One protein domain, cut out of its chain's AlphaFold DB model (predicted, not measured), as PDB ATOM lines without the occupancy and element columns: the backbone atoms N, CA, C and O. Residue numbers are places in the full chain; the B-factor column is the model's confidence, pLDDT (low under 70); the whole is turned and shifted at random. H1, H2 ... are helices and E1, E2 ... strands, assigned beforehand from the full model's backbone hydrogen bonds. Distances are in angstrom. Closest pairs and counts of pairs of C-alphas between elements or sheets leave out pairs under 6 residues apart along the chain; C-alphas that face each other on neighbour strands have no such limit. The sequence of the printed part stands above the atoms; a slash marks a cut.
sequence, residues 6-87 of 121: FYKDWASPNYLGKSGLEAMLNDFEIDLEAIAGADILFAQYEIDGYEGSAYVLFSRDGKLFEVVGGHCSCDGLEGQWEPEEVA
ATOM      1  N   PHE A   6     365.474   0.675  36.210       92.25
ATOM      2  CA  PHE A   6     366.325  -0.514  36.304       92.25
ATOM      3  C   PHE A   6     366.499  -1.177  34.931       92.25
ATOM      4  O   PHE A   6     365.524  -1.355  34.199       92.25
ATOM      5  N   TYR A   7     367.733  -1.548  34.582       90.50
ATOM      6  CA  TYR A   7     368.094  -2.166  33.301       90.50
ATOM      7  C   TYR A   7     368.754  -3.537  33.466       90.50
ATOM      8  O   TYR A   7     369.397  -3.818  34.477       90.50
ATOM      9  N   LYS A   8     368.652  -4.344  32.398       89.62
ATOM     10  CA  LYS A   8     369.327  -5.642  32.239       89.62
ATOM     11  C   LYS A   8     368.961  -6.598  33.377       89.62
ATOM     12  O   LYS A   8     367.772  -6.866  33.530       89.62
ATOM     13  N   ASP A   9     369.928  -7.099  34.139       89.00
ATOM     14  CA  ASP A   9     369.679  -8.123  35.156       89.00
ATOM     15  C   ASP A   9     368.698  -7.637  36.237       89.00
ATOM     16  O   ASP A   9     367.803  -8.363  36.658       89.00
ATOM     17  N   TRP A  10     368.742  -6.346  36.573       93.56
ATOM     18  CA  TRP A  10     367.823  -5.754  37.548       93.56
ATOM     19  C   TRP A  10     366.462  -5.341  36.969       93.56
ATOM     20  O   TRP A  10     365.568  -4.962  37.726       93.56
ATOM     21  N   ALA A  11     366.249  -5.411  35.650       92.38
ATOM     22  CA  ALA A  11     364.983  -5.003  35.024       92.38
ATOM     23  C   ALA A  11     363.858  -6.039  35.171       92.38
ATOM     24  O   ALA A  11     362.693  -5.740  34.900       92.38
ATOM     25  N   SER A  12     364.179  -7.282  35.522       89.81
ATOM     26  CA  SER A  12     363.212  -8.379  35.612       89.81
ATOM     27  C   SER A  12     363.599  -9.353  36.720       89.81
ATOM     28  O   SER A  12     364.753  -9.360  37.130       89.81
ATOM     29  N   PRO A  13     362.648 -10.145  37.248       92.25
ATOM     30  CA  PRO A  13     362.951 -11.113  38.292       92.25
ATOM     31  C   PRO A  13     364.054 -12.089  37.871       92.25
ATOM     32  O   PRO A  13     363.922 -12.764  36.848       92.25
ATOM     33  N   ASN A  14     365.111 -12.177  38.674       86.06
ATOM     34  CA  ASN A  14     366.170 -13.168  38.522       86.06
ATOM     35  C   ASN A  14     365.703 -14.557  39.009       86.06
ATOM     36  O   ASN A  14     364.541 -14.763  39.373       86.06
ATOM     37  N   TYR A  15     366.604 -15.541  39.041       82.44
ATOM     38  CA  TYR A  15     366.286 -16.917  39.457       82.44
ATOM     39  C   TYR A  15     365.839 -17.044  40.928       82.44
ATOM     40  O   TYR A  15     365.243 -18.056  41.298       82.44
ATOM     41  N   LEU A  16     366.091 -16.023  41.755       86.88
ATOM     42  CA  LEU A  16     365.594 -15.912  43.132       86.88
ATOM     43  C   LEU A  16     364.249 -15.169  43.216       86.88
ATOM     44  O   LEU A  16     363.707 -15.011  44.307       86.88
ATOM     45  N   GLY A  17     363.706 -14.708  42.087       92.31
ATOM     46  CA  GLY A  17     362.482 -13.912  42.020       92.31
ATOM     47  C   GLY A  17     362.672 -12.433  42.370       92.31
ATOM     48  O   GLY A  17     361.675 -11.724  42.488       92.31
ATOM     49  N   LYS A  18     363.918 -11.959  42.520       93.25
ATOM     50  CA  LYS A  18     364.240 -10.571  42.889       93.25
ATOM     51  C   LYS A  18     364.420  -9.699  41.652       93.25
ATOM     52  O   LYS A  18     365.012 -10.146  40.674       93.25
ATOM     53  N   SER A  19     363.961  -8.452  41.703       95.25
ATOM     54  CA  SER A  19     364.190  -7.447  40.656       95.25
ATOM     55  C   SER A  19     364.285  -6.039  41.238       95.25
ATOM     56  O   SER A  19     364.041  -5.821  42.428       95.25
ATOM     57  N   GLY A  20     364.647  -5.074  40.393       95.44
ATOM     58  CA  GLY A  20     364.718  -3.667  40.749       95.44
ATOM     59  C   GLY A  20     365.637  -3.424  41.940       95.44
ATOM     60  O   GLY A  20     366.761  -3.922  41.992       95.44
ATOM     61  N   LEU A  21     365.125  -2.682  42.922       95.56
ATOM     62  CA  LEU A  21     365.873  -2.333  44.124       95.56
ATOM     63  C   LEU A  21     366.312  -3.568  44.922       95.56
ATOM     64  O   LEU A  21     367.429  -3.601  45.423       95.56
ATOM     65  N   GLU A  22     365.458  -4.588  45.028       95.94
ATOM     66  CA  GLU A  22     365.763  -5.775  45.832       95.94
ATOM     67  C   GLU A  22     366.912  -6.594  45.231       95.94
ATOM     68  O   GLU A  22     367.770  -7.078  45.966       95.94
ATOM     69  N   ALA A  23     366.947  -6.728  43.900       95.81
ATOM     70  CA  ALA A  23     368.052  -7.395  43.212       95.81
ATOM     71  C   ALA A  23     369.356  -6.595  43.346       95.81
ATOM     72  O   ALA A  23     370.377  -7.163  43.714       95.81
ATOM     73  N   MET A  24     369.298  -5.272  43.157       96.19
ATOM     74  CA  MET A  24     370.464  -4.396  43.302       96.19
ATOM     75  C   MET A  24     371.093  -4.485  44.701       96.19
ATOM     76  O   MET A  24     372.301  -4.668  44.818       96.19
ATOM     77  N   LEU A  25     370.286  -4.381  45.763       96.44
ATOM     78  CA  LEU A  25     370.774  -4.490  47.146       96.44
ATOM     79  C   LEU A  25     371.390  -5.866  47.422       96.44
ATOM     80  O   LEU A  25     372.428  -5.962  48.069       96.44
ATOM     81  N   ASN A  26     370.752  -6.921  46.906       95.31
ATOM     82  CA  ASN A  26     371.237  -8.287  47.042       95.31
ATOM     83  C   ASN A  26     372.608  -8.475  46.388       95.31
ATOM     84  O   ASN A  26     373.480  -9.064  47.013       95.31
ATOM     85  N   ASP A  27     372.792  -7.991  45.160       94.19
ATOM     86  CA  ASP A  27     374.019  -8.245  44.400       94.19
ATOM     87  C   ASP A  27     375.220  -7.477  44.961       94.19
ATOM     88  O   ASP A  27     376.327  -8.001  44.971       94.19
ATOM     89  N   PHE A  28     375.005  -6.266  45.484       95.88
ATOM     90  CA  PHE A  28     376.047  -5.514  46.195       95.88
ATOM     91  C   PHE A  28     376.258  -5.966  47.652       95.88
ATOM     92  O   PHE A  28     377.158  -5.448  48.314       95.88
ATOM     93  N   GLU A  29     375.437  -6.889  48.165       96.06
ATOM     94  CA  GLU A  29     375.398  -7.298  49.579       96.06
ATOM     95  C   GLU A  29     375.253  -6.125  50.567       96.06
ATOM     96  O   GLU A  29     375.889  -6.064  51.621       96.06
ATOM     97  N   ILE A  30     374.369  -5.186  50.234       96.56
ATOM     98  CA  ILE A  30     374.048  -4.032  51.077       96.56
ATOM     99  C   ILE A  30     372.588  -4.064  51.528       96.56
ATOM    100  O   ILE A  30     371.733  -4.724  50.937       96.56
ATOM    101  N   ASP A  31     372.285  -3.314  52.580       96.06
ATOM    102  CA  ASP A  31     370.932  -3.157  53.101       96.06
ATOM    103  C   ASP A  31     370.345  -1.770  52.792       96.06
ATOM    104  O   ASP A  31     370.951  -0.909  52.148       96.06
ATOM    105  N   LEU A  32     369.115  -1.549  53.259       94.75
ATOM    106  CA  LEU A  32     368.434  -0.265  53.111       94.75
ATOM    107  C   LEU A  32     369.122   0.872  53.883       94.75
ATOM    108  O   LEU A  32     368.896   2.035  53.547       94.75
ATOM    109  N   GLU A  33     369.947   0.575  54.893       95.31
ATOM    110  CA  GLU A  33     370.673   1.601  55.646       95.31
ATOM    111  C   GLU A  33     371.792   2.208  54.793       95.31
ATOM    112  O   GLU A  33     371.958   3.431  54.782       95.31
ATOM    113  N   ALA A  34     372.483   1.393  53.985       94.19
ATOM    114  CA  ALA A  34     373.508   1.859  53.043       94.19
ATOM    115  C   ALA A  34     372.974   2.885  52.021       94.19
ATOM    116  O   ALA A  34     373.704   3.772  51.551       94.19
ATOM    117  N   ILE A  35     371.680   2.794  51.699       95.56
ATOM    118  CA  ILE A  35     370.988   3.690  50.768       95.56
ATOM    119  C   ILE A  35     370.019   4.666  51.445       95.56
ATOM    120  O   ILE A  35     369.234   5.320  50.760       95.56
ATOM    121  N   ALA A  36     370.065   4.810  52.771       94.62
ATOM    122  CA  ALA A  36     369.162   5.706  53.483       94.62
ATOM    123  C   ALA A  36     369.269   7.151  52.954       94.62
ATOM    124  O   ALA A  36     370.361   7.703  52.803       94.62
ATOM    125  N   GLY A  37     368.118   7.756  52.640       93.38
ATOM    126  CA  GLY A  37     368.041   9.105  52.066       93.38
ATOM    127  C   GLY A  37     368.500   9.219  50.607       93.38
ATOM    128  O   GLY A  37     368.587  10.335  50.098       93.38
ATOM    129  N   ALA A  38     368.809   8.103  49.935       95.25
ATOM    130  CA  ALA A  38     369.086   8.091  48.505       95.25
ATOM    131  C   ALA A  38     367.811   7.875  47.682       95.25
ATOM    132  O   ALA A  38     367.061   6.927  47.912       95.25
ATOM    133  N   ASP A  39     367.641   8.697  46.653       94.75
ATOM    134  CA  ASP A  39     366.706   8.459  45.563       94.75
ATOM    135  C   ASP A  39     367.465   7.785  44.417       94.75
ATOM    136  O   ASP A  39     368.257   8.426  43.720       94.75
ATOM    137  N   ILE A  40     367.247   6.480  44.221       95.56
ATOM    138  CA  ILE A  40     367.834   5.750  43.091       95.56
ATOM    139  C   ILE A  40     367.202   6.264  41.798       95.56
ATOM    140  O   ILE A  40     365.992   6.150  41.600       95.56
ATOM    141  N   LEU A  41     368.018   6.824  40.910       94.62
ATOM    142  CA  LEU A  41     367.558   7.399  39.645       94.62
ATOM    143  C   LEU A  41     367.702   6.386  38.510       94.62
ATOM    144  O   LEU A  41     366.803   6.227  37.683       94.62
ATOM    145  N   PHE A  42     368.831   5.680  38.489       93.75
ATOM    146  CA  PHE A  42     369.151   4.686  37.480       93.75
ATOM    147  C   PHE A  42     370.010   3.576  38.079       93.75
ATOM    148  O   PHE A  42     370.922   3.856  38.852       93.75
ATOM    149  N   ALA A  43     369.766   2.333  37.680       94.25
ATOM    150  CA  ALA A  43     370.620   1.204  38.010       94.25
ATOM    151  C   ALA A  43     370.642   0.191  36.855       94.25
ATOM    152  O   ALA A  43     369.600  -0.196  36.323       94.25
ATOM    153  N   GLN A  44     371.827  -0.260  36.462       92.12
ATOM    154  CA  GLN A  44     372.020  -1.304  35.461       92.12
ATOM    155  C   GLN A  44     373.053  -2.300  35.961       92.12
ATOM    156  O   GLN A  44     374.113  -1.892  36.424       92.12
ATOM    157  N   TYR A  45     372.783  -3.582  35.737       91.88
ATOM    158  CA  TYR A  45     373.788  -4.629  35.836       91.88
ATOM    159  C   TYR A  45     373.779  -5.479  34.574       91.88
ATOM    160  O   TYR A  45     372.780  -6.117  34.241       91.88
ATOM    161  N   GLU A  46     374.869  -5.407  33.819       88.00
ATOM    162  CA  GLU A  46     375.066  -6.167  32.592       88.00
ATOM    163  C   GLU A  46     376.054  -7.298  32.844       88.00
ATOM    164  O   GLU A  46     377.147  -7.064  33.352       88.00
ATOM    165  N   ILE A  47     375.644  -8.511  32.480       84.88
ATOM    166  CA  ILE A  47     376.424  -9.737  32.616       84.88
ATOM    167  C   ILE A  47     376.654 -10.278  31.205       84.88
ATOM    168  O   ILE A  47     375.687 -10.553  30.487       84.88
ATOM    169  N   ASP A  48     377.917 -10.419  30.809       81.62
ATOM    170  CA  ASP A  48     378.340 -11.007  29.540       81.62
ATOM    171  C   ASP A  48     379.337 -12.149  29.796       81.62
ATOM    172  O   ASP A  48     380.525 -11.962  30.066       81.62
ATOM    173  N   GLY A  49     378.828 -13.380  29.746       82.38
ATOM    174  CA  GLY A  49     379.617 -14.577  30.015       82.38
ATOM    175  C   GLY A  49     380.046 -14.680  31.481       82.38
ATOM    176  O   GLY A  49     379.224 -14.979  32.342       82.38
ATOM    177  N   TYR A  50     381.345 -14.511  31.731       79.69
ATOM    178  CA  TYR A  50     381.959 -14.587  33.068       79.69
ATOM    179  C   TYR A  50     382.364 -13.214  33.610       79.69
ATOM    180  O   TYR A  50     383.047 -13.129  34.632       79.69
ATOM    181  N   GLU A  51     382.011 -12.157  32.885       85.50
ATOM    182  CA  GLU A  51     382.313 -10.781  33.233       85.50
ATOM    183  C   GLU A  51     381.009  -9.998  33.317       85.50
ATOM    184  O   GLU A  51     380.018 -10.304  32.650       85.50
ATOM    185  N   GLY A  52     381.009  -8.953  34.128       87.81
ATOM    186  CA  GLY A  52     379.878  -8.054  34.192       87.81
ATOM    187  C   GLY A  52     380.258  -6.706  34.751       87.81
ATOM    188  O   GLY A  52     381.282  -6.536  35.410       87.81
ATOM    189  N   SER A  53     379.412  -5.731  34.463       89.69
ATOM    190  CA  SER A  53     379.583  -4.347  34.880       89.69
ATOM    191  C   SER A  53     378.266  -3.805  35.403       89.69
ATOM    192  O   SER A  53     377.215  -3.987  34.779       89.69
ATOM    193  N   ALA A  54     378.339  -3.117  36.529       92.56
ATOM    194  CA  ALA A  54     377.218  -2.506  37.202       92.56
ATOM    195  C   ALA A  54     377.422  -0.993  37.306       92.56
ATOM    196  O   ALA A  54     378.529  -0.507  37.540       92.56
ATOM    197  N   TYR A  55     376.334  -0.251  37.147       93.06
ATOM    198  CA  TYR A  55     376.307   1.196  37.300       93.06
ATOM    199  C   TYR A  55     375.040   1.610  38.036       93.06
ATOM    200  O   TYR A  55     373.937   1.257  37.610       93.06
ATOM    201  N   VAL A  56     375.188   2.388  39.105       95.25
ATOM    202  CA  VAL A  56     374.069   2.976  39.850       95.25
ATOM    203  C   VAL A  56     374.268   4.479  39.931       95.25
ATOM    204  O   VAL A  56     375.347   4.943  40.276       95.25
ATOM    205  N   LEU A  57     373.217   5.235  39.635       95.38
ATOM    206  CA  LEU A  57     373.148   6.681  39.793       95.38
ATOM    207  C   LEU A  57     372.022   7.008  40.766       95.38
ATOM    208  O   LEU A  57     370.871   6.602  40.562       95.38
ATOM    209  N   PHE A  58     372.331   7.784  41.795       96.00
ATOM    210  CA  PHE A  58     371.344   8.205  42.779       96.00
ATOM    211  C   PHE A  58     371.611   9.622  43.271       96.00
ATOM    212  O   PHE A  58     372.743  10.104  43.236       96.00
ATOM    213  N   SER A  59     370.567  10.295  43.749       94.94
ATOM    214  CA  SER A  59     370.722  11.557  44.470       94.94
ATOM    215  C   SER A  59     370.574  11.350  45.968       94.94
ATOM    216  O   SER A  59     369.722  10.583  46.403       94.94
ATOM    217  N   ARG A  60     371.378  12.051  46.764       94.81
ATOM    218  CA  ARG A  60     371.285  12.081  48.227       94.81
ATOM    219  C   ARG A  60     371.636  13.482  48.703       94.81
ATOM    220  O   ARG A  60     372.638  14.043  48.266       94.81
ATOM    221  N   ASP A  61     370.792  14.065  49.548       92.50
ATOM    222  CA  ASP A  61     370.996  15.409  50.114       92.50
ATOM    223  C   ASP A  61     371.276  16.504  49.061       92.50
ATOM    224  O   ASP A  61     372.101  17.397  49.254       92.50
ATOM    225  N   GLY A  62     370.603  16.421  47.905       90.19
ATOM    226  CA  GLY A  62     370.767  17.372  46.796       90.19
ATOM    227  C   GLY A  62     372.063  17.212  45.992       90.19
ATOM    228  O   GLY A  62     372.323  18.011  45.094       90.19
ATOM    229  N   LYS A  63     372.864  16.185  46.285       93.19
ATOM    230  CA  LYS A  63     374.061  15.806  45.533       93.19
ATOM    231  C   LYS A  63     373.809  14.545  44.722       93.19
ATOM    232  O   LYS A  63     372.945  13.743  45.069       93.19
ATOM    233  N   LEU A  64     374.569  14.379  43.647       94.94
ATOM    234  CA  LEU A  64     374.489  13.230  42.755       94.94
ATOM    235  C   LEU A  64     375.690  12.316  43.001       94.94
ATOM    236  O   LEU A  64     376.815  12.795  43.148       94.94
ATOM    237  N   PHE A  65     375.438  11.015  43.056       96.50
ATOM    238  CA  PHE A  65     376.440   9.994  43.324       96.50
ATOM    239  C   PHE A  65     376.342   8.876  42.297       96.50
ATOM    240  O   PHE A  65     375.239   8.511  41.877       96.50
ATOM    241  N   GLU A  66     377.490   8.317  41.934       94.94
ATOM    242  CA  GLU A  66     377.581   7.111  41.123       94.94
ATOM    243  C   GLU A  66     378.291   5.979  41.860       94.94
ATOM    244  O   GLU A  66     379.181   6.214  42.670       94.94
ATOM    245  N   VAL A  67     377.880   4.748  41.576       96.00
ATOM    246  CA  VAL A  67     378.580   3.527  41.978       96.00
ATOM    247  C   VAL A  67     378.902   2.770  40.704       96.00
ATOM    248  O   VAL A  67     378.012   2.535  39.878       96.00
ATOM    249  N   VAL A  68     380.165   2.386  40.557       92.81
ATOM    250  CA  VAL A  68     380.643   1.531  39.473       92.81
ATOM    251  C   VAL A  68     381.118   0.232  40.102       92.81
ATOM    252  O   VAL A  68     382.023   0.242  40.927       92.81
ATOM    253  N   GLY A  69     380.498  -0.877  39.715       90.81
ATOM    254  CA  GLY A  69     380.903  -2.214  40.136       90.81
ATOM    255  C   GLY A  69     381.242  -3.072  38.928       90.81
ATOM    256  O   GLY A  69     380.792  -2.804  37.810       90.81
ATOM    257  N   GLY A  70     382.012  -4.128  39.133       88.56
ATOM    258  CA  GLY A  70     382.273  -5.101  38.084       88.56
ATOM    259  C   GLY A  70     382.661  -6.451  38.646       88.56
ATOM    260  O   GLY A  70     383.183  -6.547  39.750       88.56
ATOM    261  N   HIS A  71     382.427  -7.494  37.863       84.06
ATOM    262  CA  HIS A  71     382.902  -8.825  38.190       84.06
ATOM    263  C   HIS A  71     383.746  -9.410  37.069       84.06
ATOM    264  O   HIS A  71     383.536  -9.133  35.886       84.06
ATOM    265  N   CYS A  72     384.668 -10.281  37.467       76.12
ATOM    266  CA  CYS A  72     385.227 -11.308  36.601       76.12
ATOM    267  C   CYS A  72     384.963 -12.675  37.247       76.12
ATOM    268  O   CYS A  72     384.386 -12.744  38.326       76.12
ATOM    269  N   SER A  73     385.385 -13.753  36.593       67.88
ATOM    270  CA  SER A  73     385.065 -15.172  36.838       67.88
ATOM    271  C   SER A  73     384.983 -15.731  38.278       67.88
ATOM    272  O   SER A  73     384.639 -16.904  38.415       67.88
ATOM    273  N   CYS A  74     385.340 -14.985  39.326       67.94
ATOM    274  CA  CYS A  74     385.472 -15.469  40.701       67.94
ATOM    275  C   CYS A  74     384.591 -14.755  41.741       67.94
ATOM    276  O   CYS A  74     384.174 -15.423  42.683       67.94
ATOM    277  N   ASP A  75     384.306 -13.461  41.583       74.38
ATOM    278  CA  ASP A  75     383.673 -12.619  42.614       74.38
ATOM    279  C   ASP A  75     382.595 -11.752  41.962       74.38
ATOM    280  O   ASP A  75     382.846 -11.277  40.862       74.38
ATOM    281  N   GLY A  76     381.427 -11.566  42.585       87.31
ATOM    282  CA  GLY A  76     380.309 -10.764  42.075       87.31
ATOM    283  C   GLY A  76     380.493  -9.261  42.320       87.31
ATOM    284  O   GLY A  76     381.537  -8.701  41.997       87.31
ATOM    285  N   LEU A  77     379.464  -8.578  42.841       91.69
ATOM    286  CA  LEU A  77     379.521  -7.140  43.179       91.69
ATOM    287  C   LEU A  77     379.720  -6.890  44.686       91.69
ATOM    288  O   LEU A  77     379.643  -5.746  45.145       91.69
ATOM    289  N   GLU A  78     379.964  -7.943  45.463       93.62
ATOM    290  CA  GLU A  78     380.030  -7.895  46.920       93.62
ATOM    291  C   GLU A  78     381.147  -6.951  47.389       93.62
ATOM    292  O   GLU A  78     382.288  -7.013  46.926       93.62
ATOM    293  N   GLY A  79     380.818  -6.043  48.313       92.62
ATOM    294  CA  GLY A  79     381.784  -5.088  48.866       92.62
ATOM    295  C   GLY A  79     382.216  -3.968  47.912       92.62
ATOM    296  O   GLY A  79     383.075  -3.176  48.286       92.62
ATOM    297  N   GLN A  80     381.615  -3.861  46.721       94.44
ATOM    298  CA  GLN A  80     381.935  -2.825  45.726       94.44
ATOM    299  C   GLN A  80     380.986  -1.619  45.769       94.44
ATOM    300  O   GLN A  80     381.000  -0.771  44.876       94.44
ATOM    301  N   TRP A  81     380.130  -1.523  46.791       96.19
ATOM    302  CA  TRP A  81     379.302  -0.337  46.996       96.19
ATOM    303  C   TRP A  81     380.151   0.821  47.539       96.19
ATOM    304  O   TRP A  81     380.214   1.068  48.745       96.19
ATOM    305  N   GLU A  82     380.788   1.547  46.623       95.94
ATOM    306  CA  GLU A  82     381.627   2.713  46.908       95.94
ATOM    307  C   GLU A  82     381.081   3.949  46.171       95.94
ATOM    308  O   GLU A  82     381.467   4.217  45.035       95.94
ATOM    309  N   PRO A  83     380.131   4.700  46.766       96.69
ATOM    310  CA  PRO A  83     379.558   5.868  46.107       96.69
ATOM    311  C   PRO A  83     380.555   7.013  45.929       96.69
ATOM    312  O   PRO A  83     381.139   7.499  46.901       96.69
ATOM    313  N   GLU A  84     380.642   7.531  44.709       96.62
ATOM    314  CA  GLU A  84     381.450   8.695  44.353       96.62
ATOM    315  C   GLU A  84     380.560   9.882  43.968       96.62
ATOM    316  O   GLU A  84     379.623   9.745  43.180       96.62
ATOM    317  N   GLU A  85     380.833  11.068  44.523       96.44
ATOM    318  CA  GLU A  85     380.111  12.294  44.158       96.44
ATOM    319  C   GLU A  85     380.448  12.694  42.715       96.44
ATOM    320  O   GLU A  85     381.615  12.815  42.339       96.44
ATOM    321  N   VAL A  86     379.417  12.962  41.914       93.19
ATOM    322  CA  VAL A  86     379.556  13.312  40.501       93.19
ATOM    323  C   VAL A  86     378.755  14.567  40.174       93.19
ATOM    324  O   VAL A  86     377.582  14.693  40.505       93.19
ATOM    325  N   ALA A  87     379.372  15.519  39.472       91.88
ATOM    326  CA  ALA A  87     378.650  16.679  38.955       91.88
ATOM    327  C   ALA A  87     377.792  16.289  37.740       91.88
ATOM    328  O   ALA A  87     378.275  15.605  36.830       91.88
TER     329      ALA A  87
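This is residues 6 to 87 of the 121 residues of an uncharacterized protein of Devosia sp. DBB001 (UniProt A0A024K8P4). A long three-stranded antiparallel sheet, E2, E3 and E4, is widened along the edge of E2 by the short strand E1, and one short helix, H1, lies over one face while the other face is bare. After E4 the last stretch, residues 72 to 87, has no named element and folds back along E4, where residues 84 to 85 pair with it. The printed part has 82 residues with one named helix and four named strands, in the order E1, H1, E2, E3, E4; the sheet runs E1, E2, E3, E4, is mixed and is twisted. The class is mostly strand, and the whole is compact, with a radius of gyration of the C-alphas of 12.3 A, and elongated, spanning 37 by 23 by 19 A.

In the sheet, E2, residues 38 to 48, and E3, residues 51 to 60, form an antiparallel hairpin at 173 degrees, with N 44 and O 55 2.8 A apart, within hydrogen-bond range. E3 and E4, residues 63 to 71, form another hairpin at 166 degrees, with N 54 and O 69 at 2.8 A, within that range. E2, E3 and E4 make a meander, each strand the antiparallel neighbour of the one before. E2 bends by 63 degrees at residue 41. E1, residues 6 to 8, is an edge strand parallel to E2 at 2 degrees, with N 7 and O 43 at 2.9 A, within hydrogen-bond range. E1 is apart from E3 and E4; E4 is the other edge strand. Residues 65 to 66 of E4 pair antiparallel with residues 84 to 85. H1, residues 20 to 27, is on the sheet at a height over the sheet of 9.2 A, over E2. It only just runs across the strands, at 61 degrees to E2 on the local plane. The closest C-alphas of H1 and E2 are those of Met 24 and Ala 43, 7.7 A apart. E1, H1 and E2 make a strand-helix-strand unit, two parallel neighbour strands with a helix between, and its crossover is left-handed. In H1 every O i to N i+4 pair is within hydrogen-bond range.

E3 is 29.5 A from first to last C-alpha, E2 28.5 A, E4 27.2 A, H1 11.0 A and E1 7.2 A. E1 begins at C-alpha 6, (366.325, -0.514, 36.304). H1 begins at C-alpha 20, (364.718, -3.667, 40.749). E4 ends at C-alpha 71, (382.902, -8.825, 38.190).

The two C-alphas farthest apart are those of Gly 49 and Gly 62, 37.2 A. The printed part has no cut. The links E2 to E3 and E3 to E4 are tight, H1 to E2 is short, and E1 to H1, with 11 residues, is long. The mean pLDDT of the printed part is 91.5, and residues 73 to 74 are under 70.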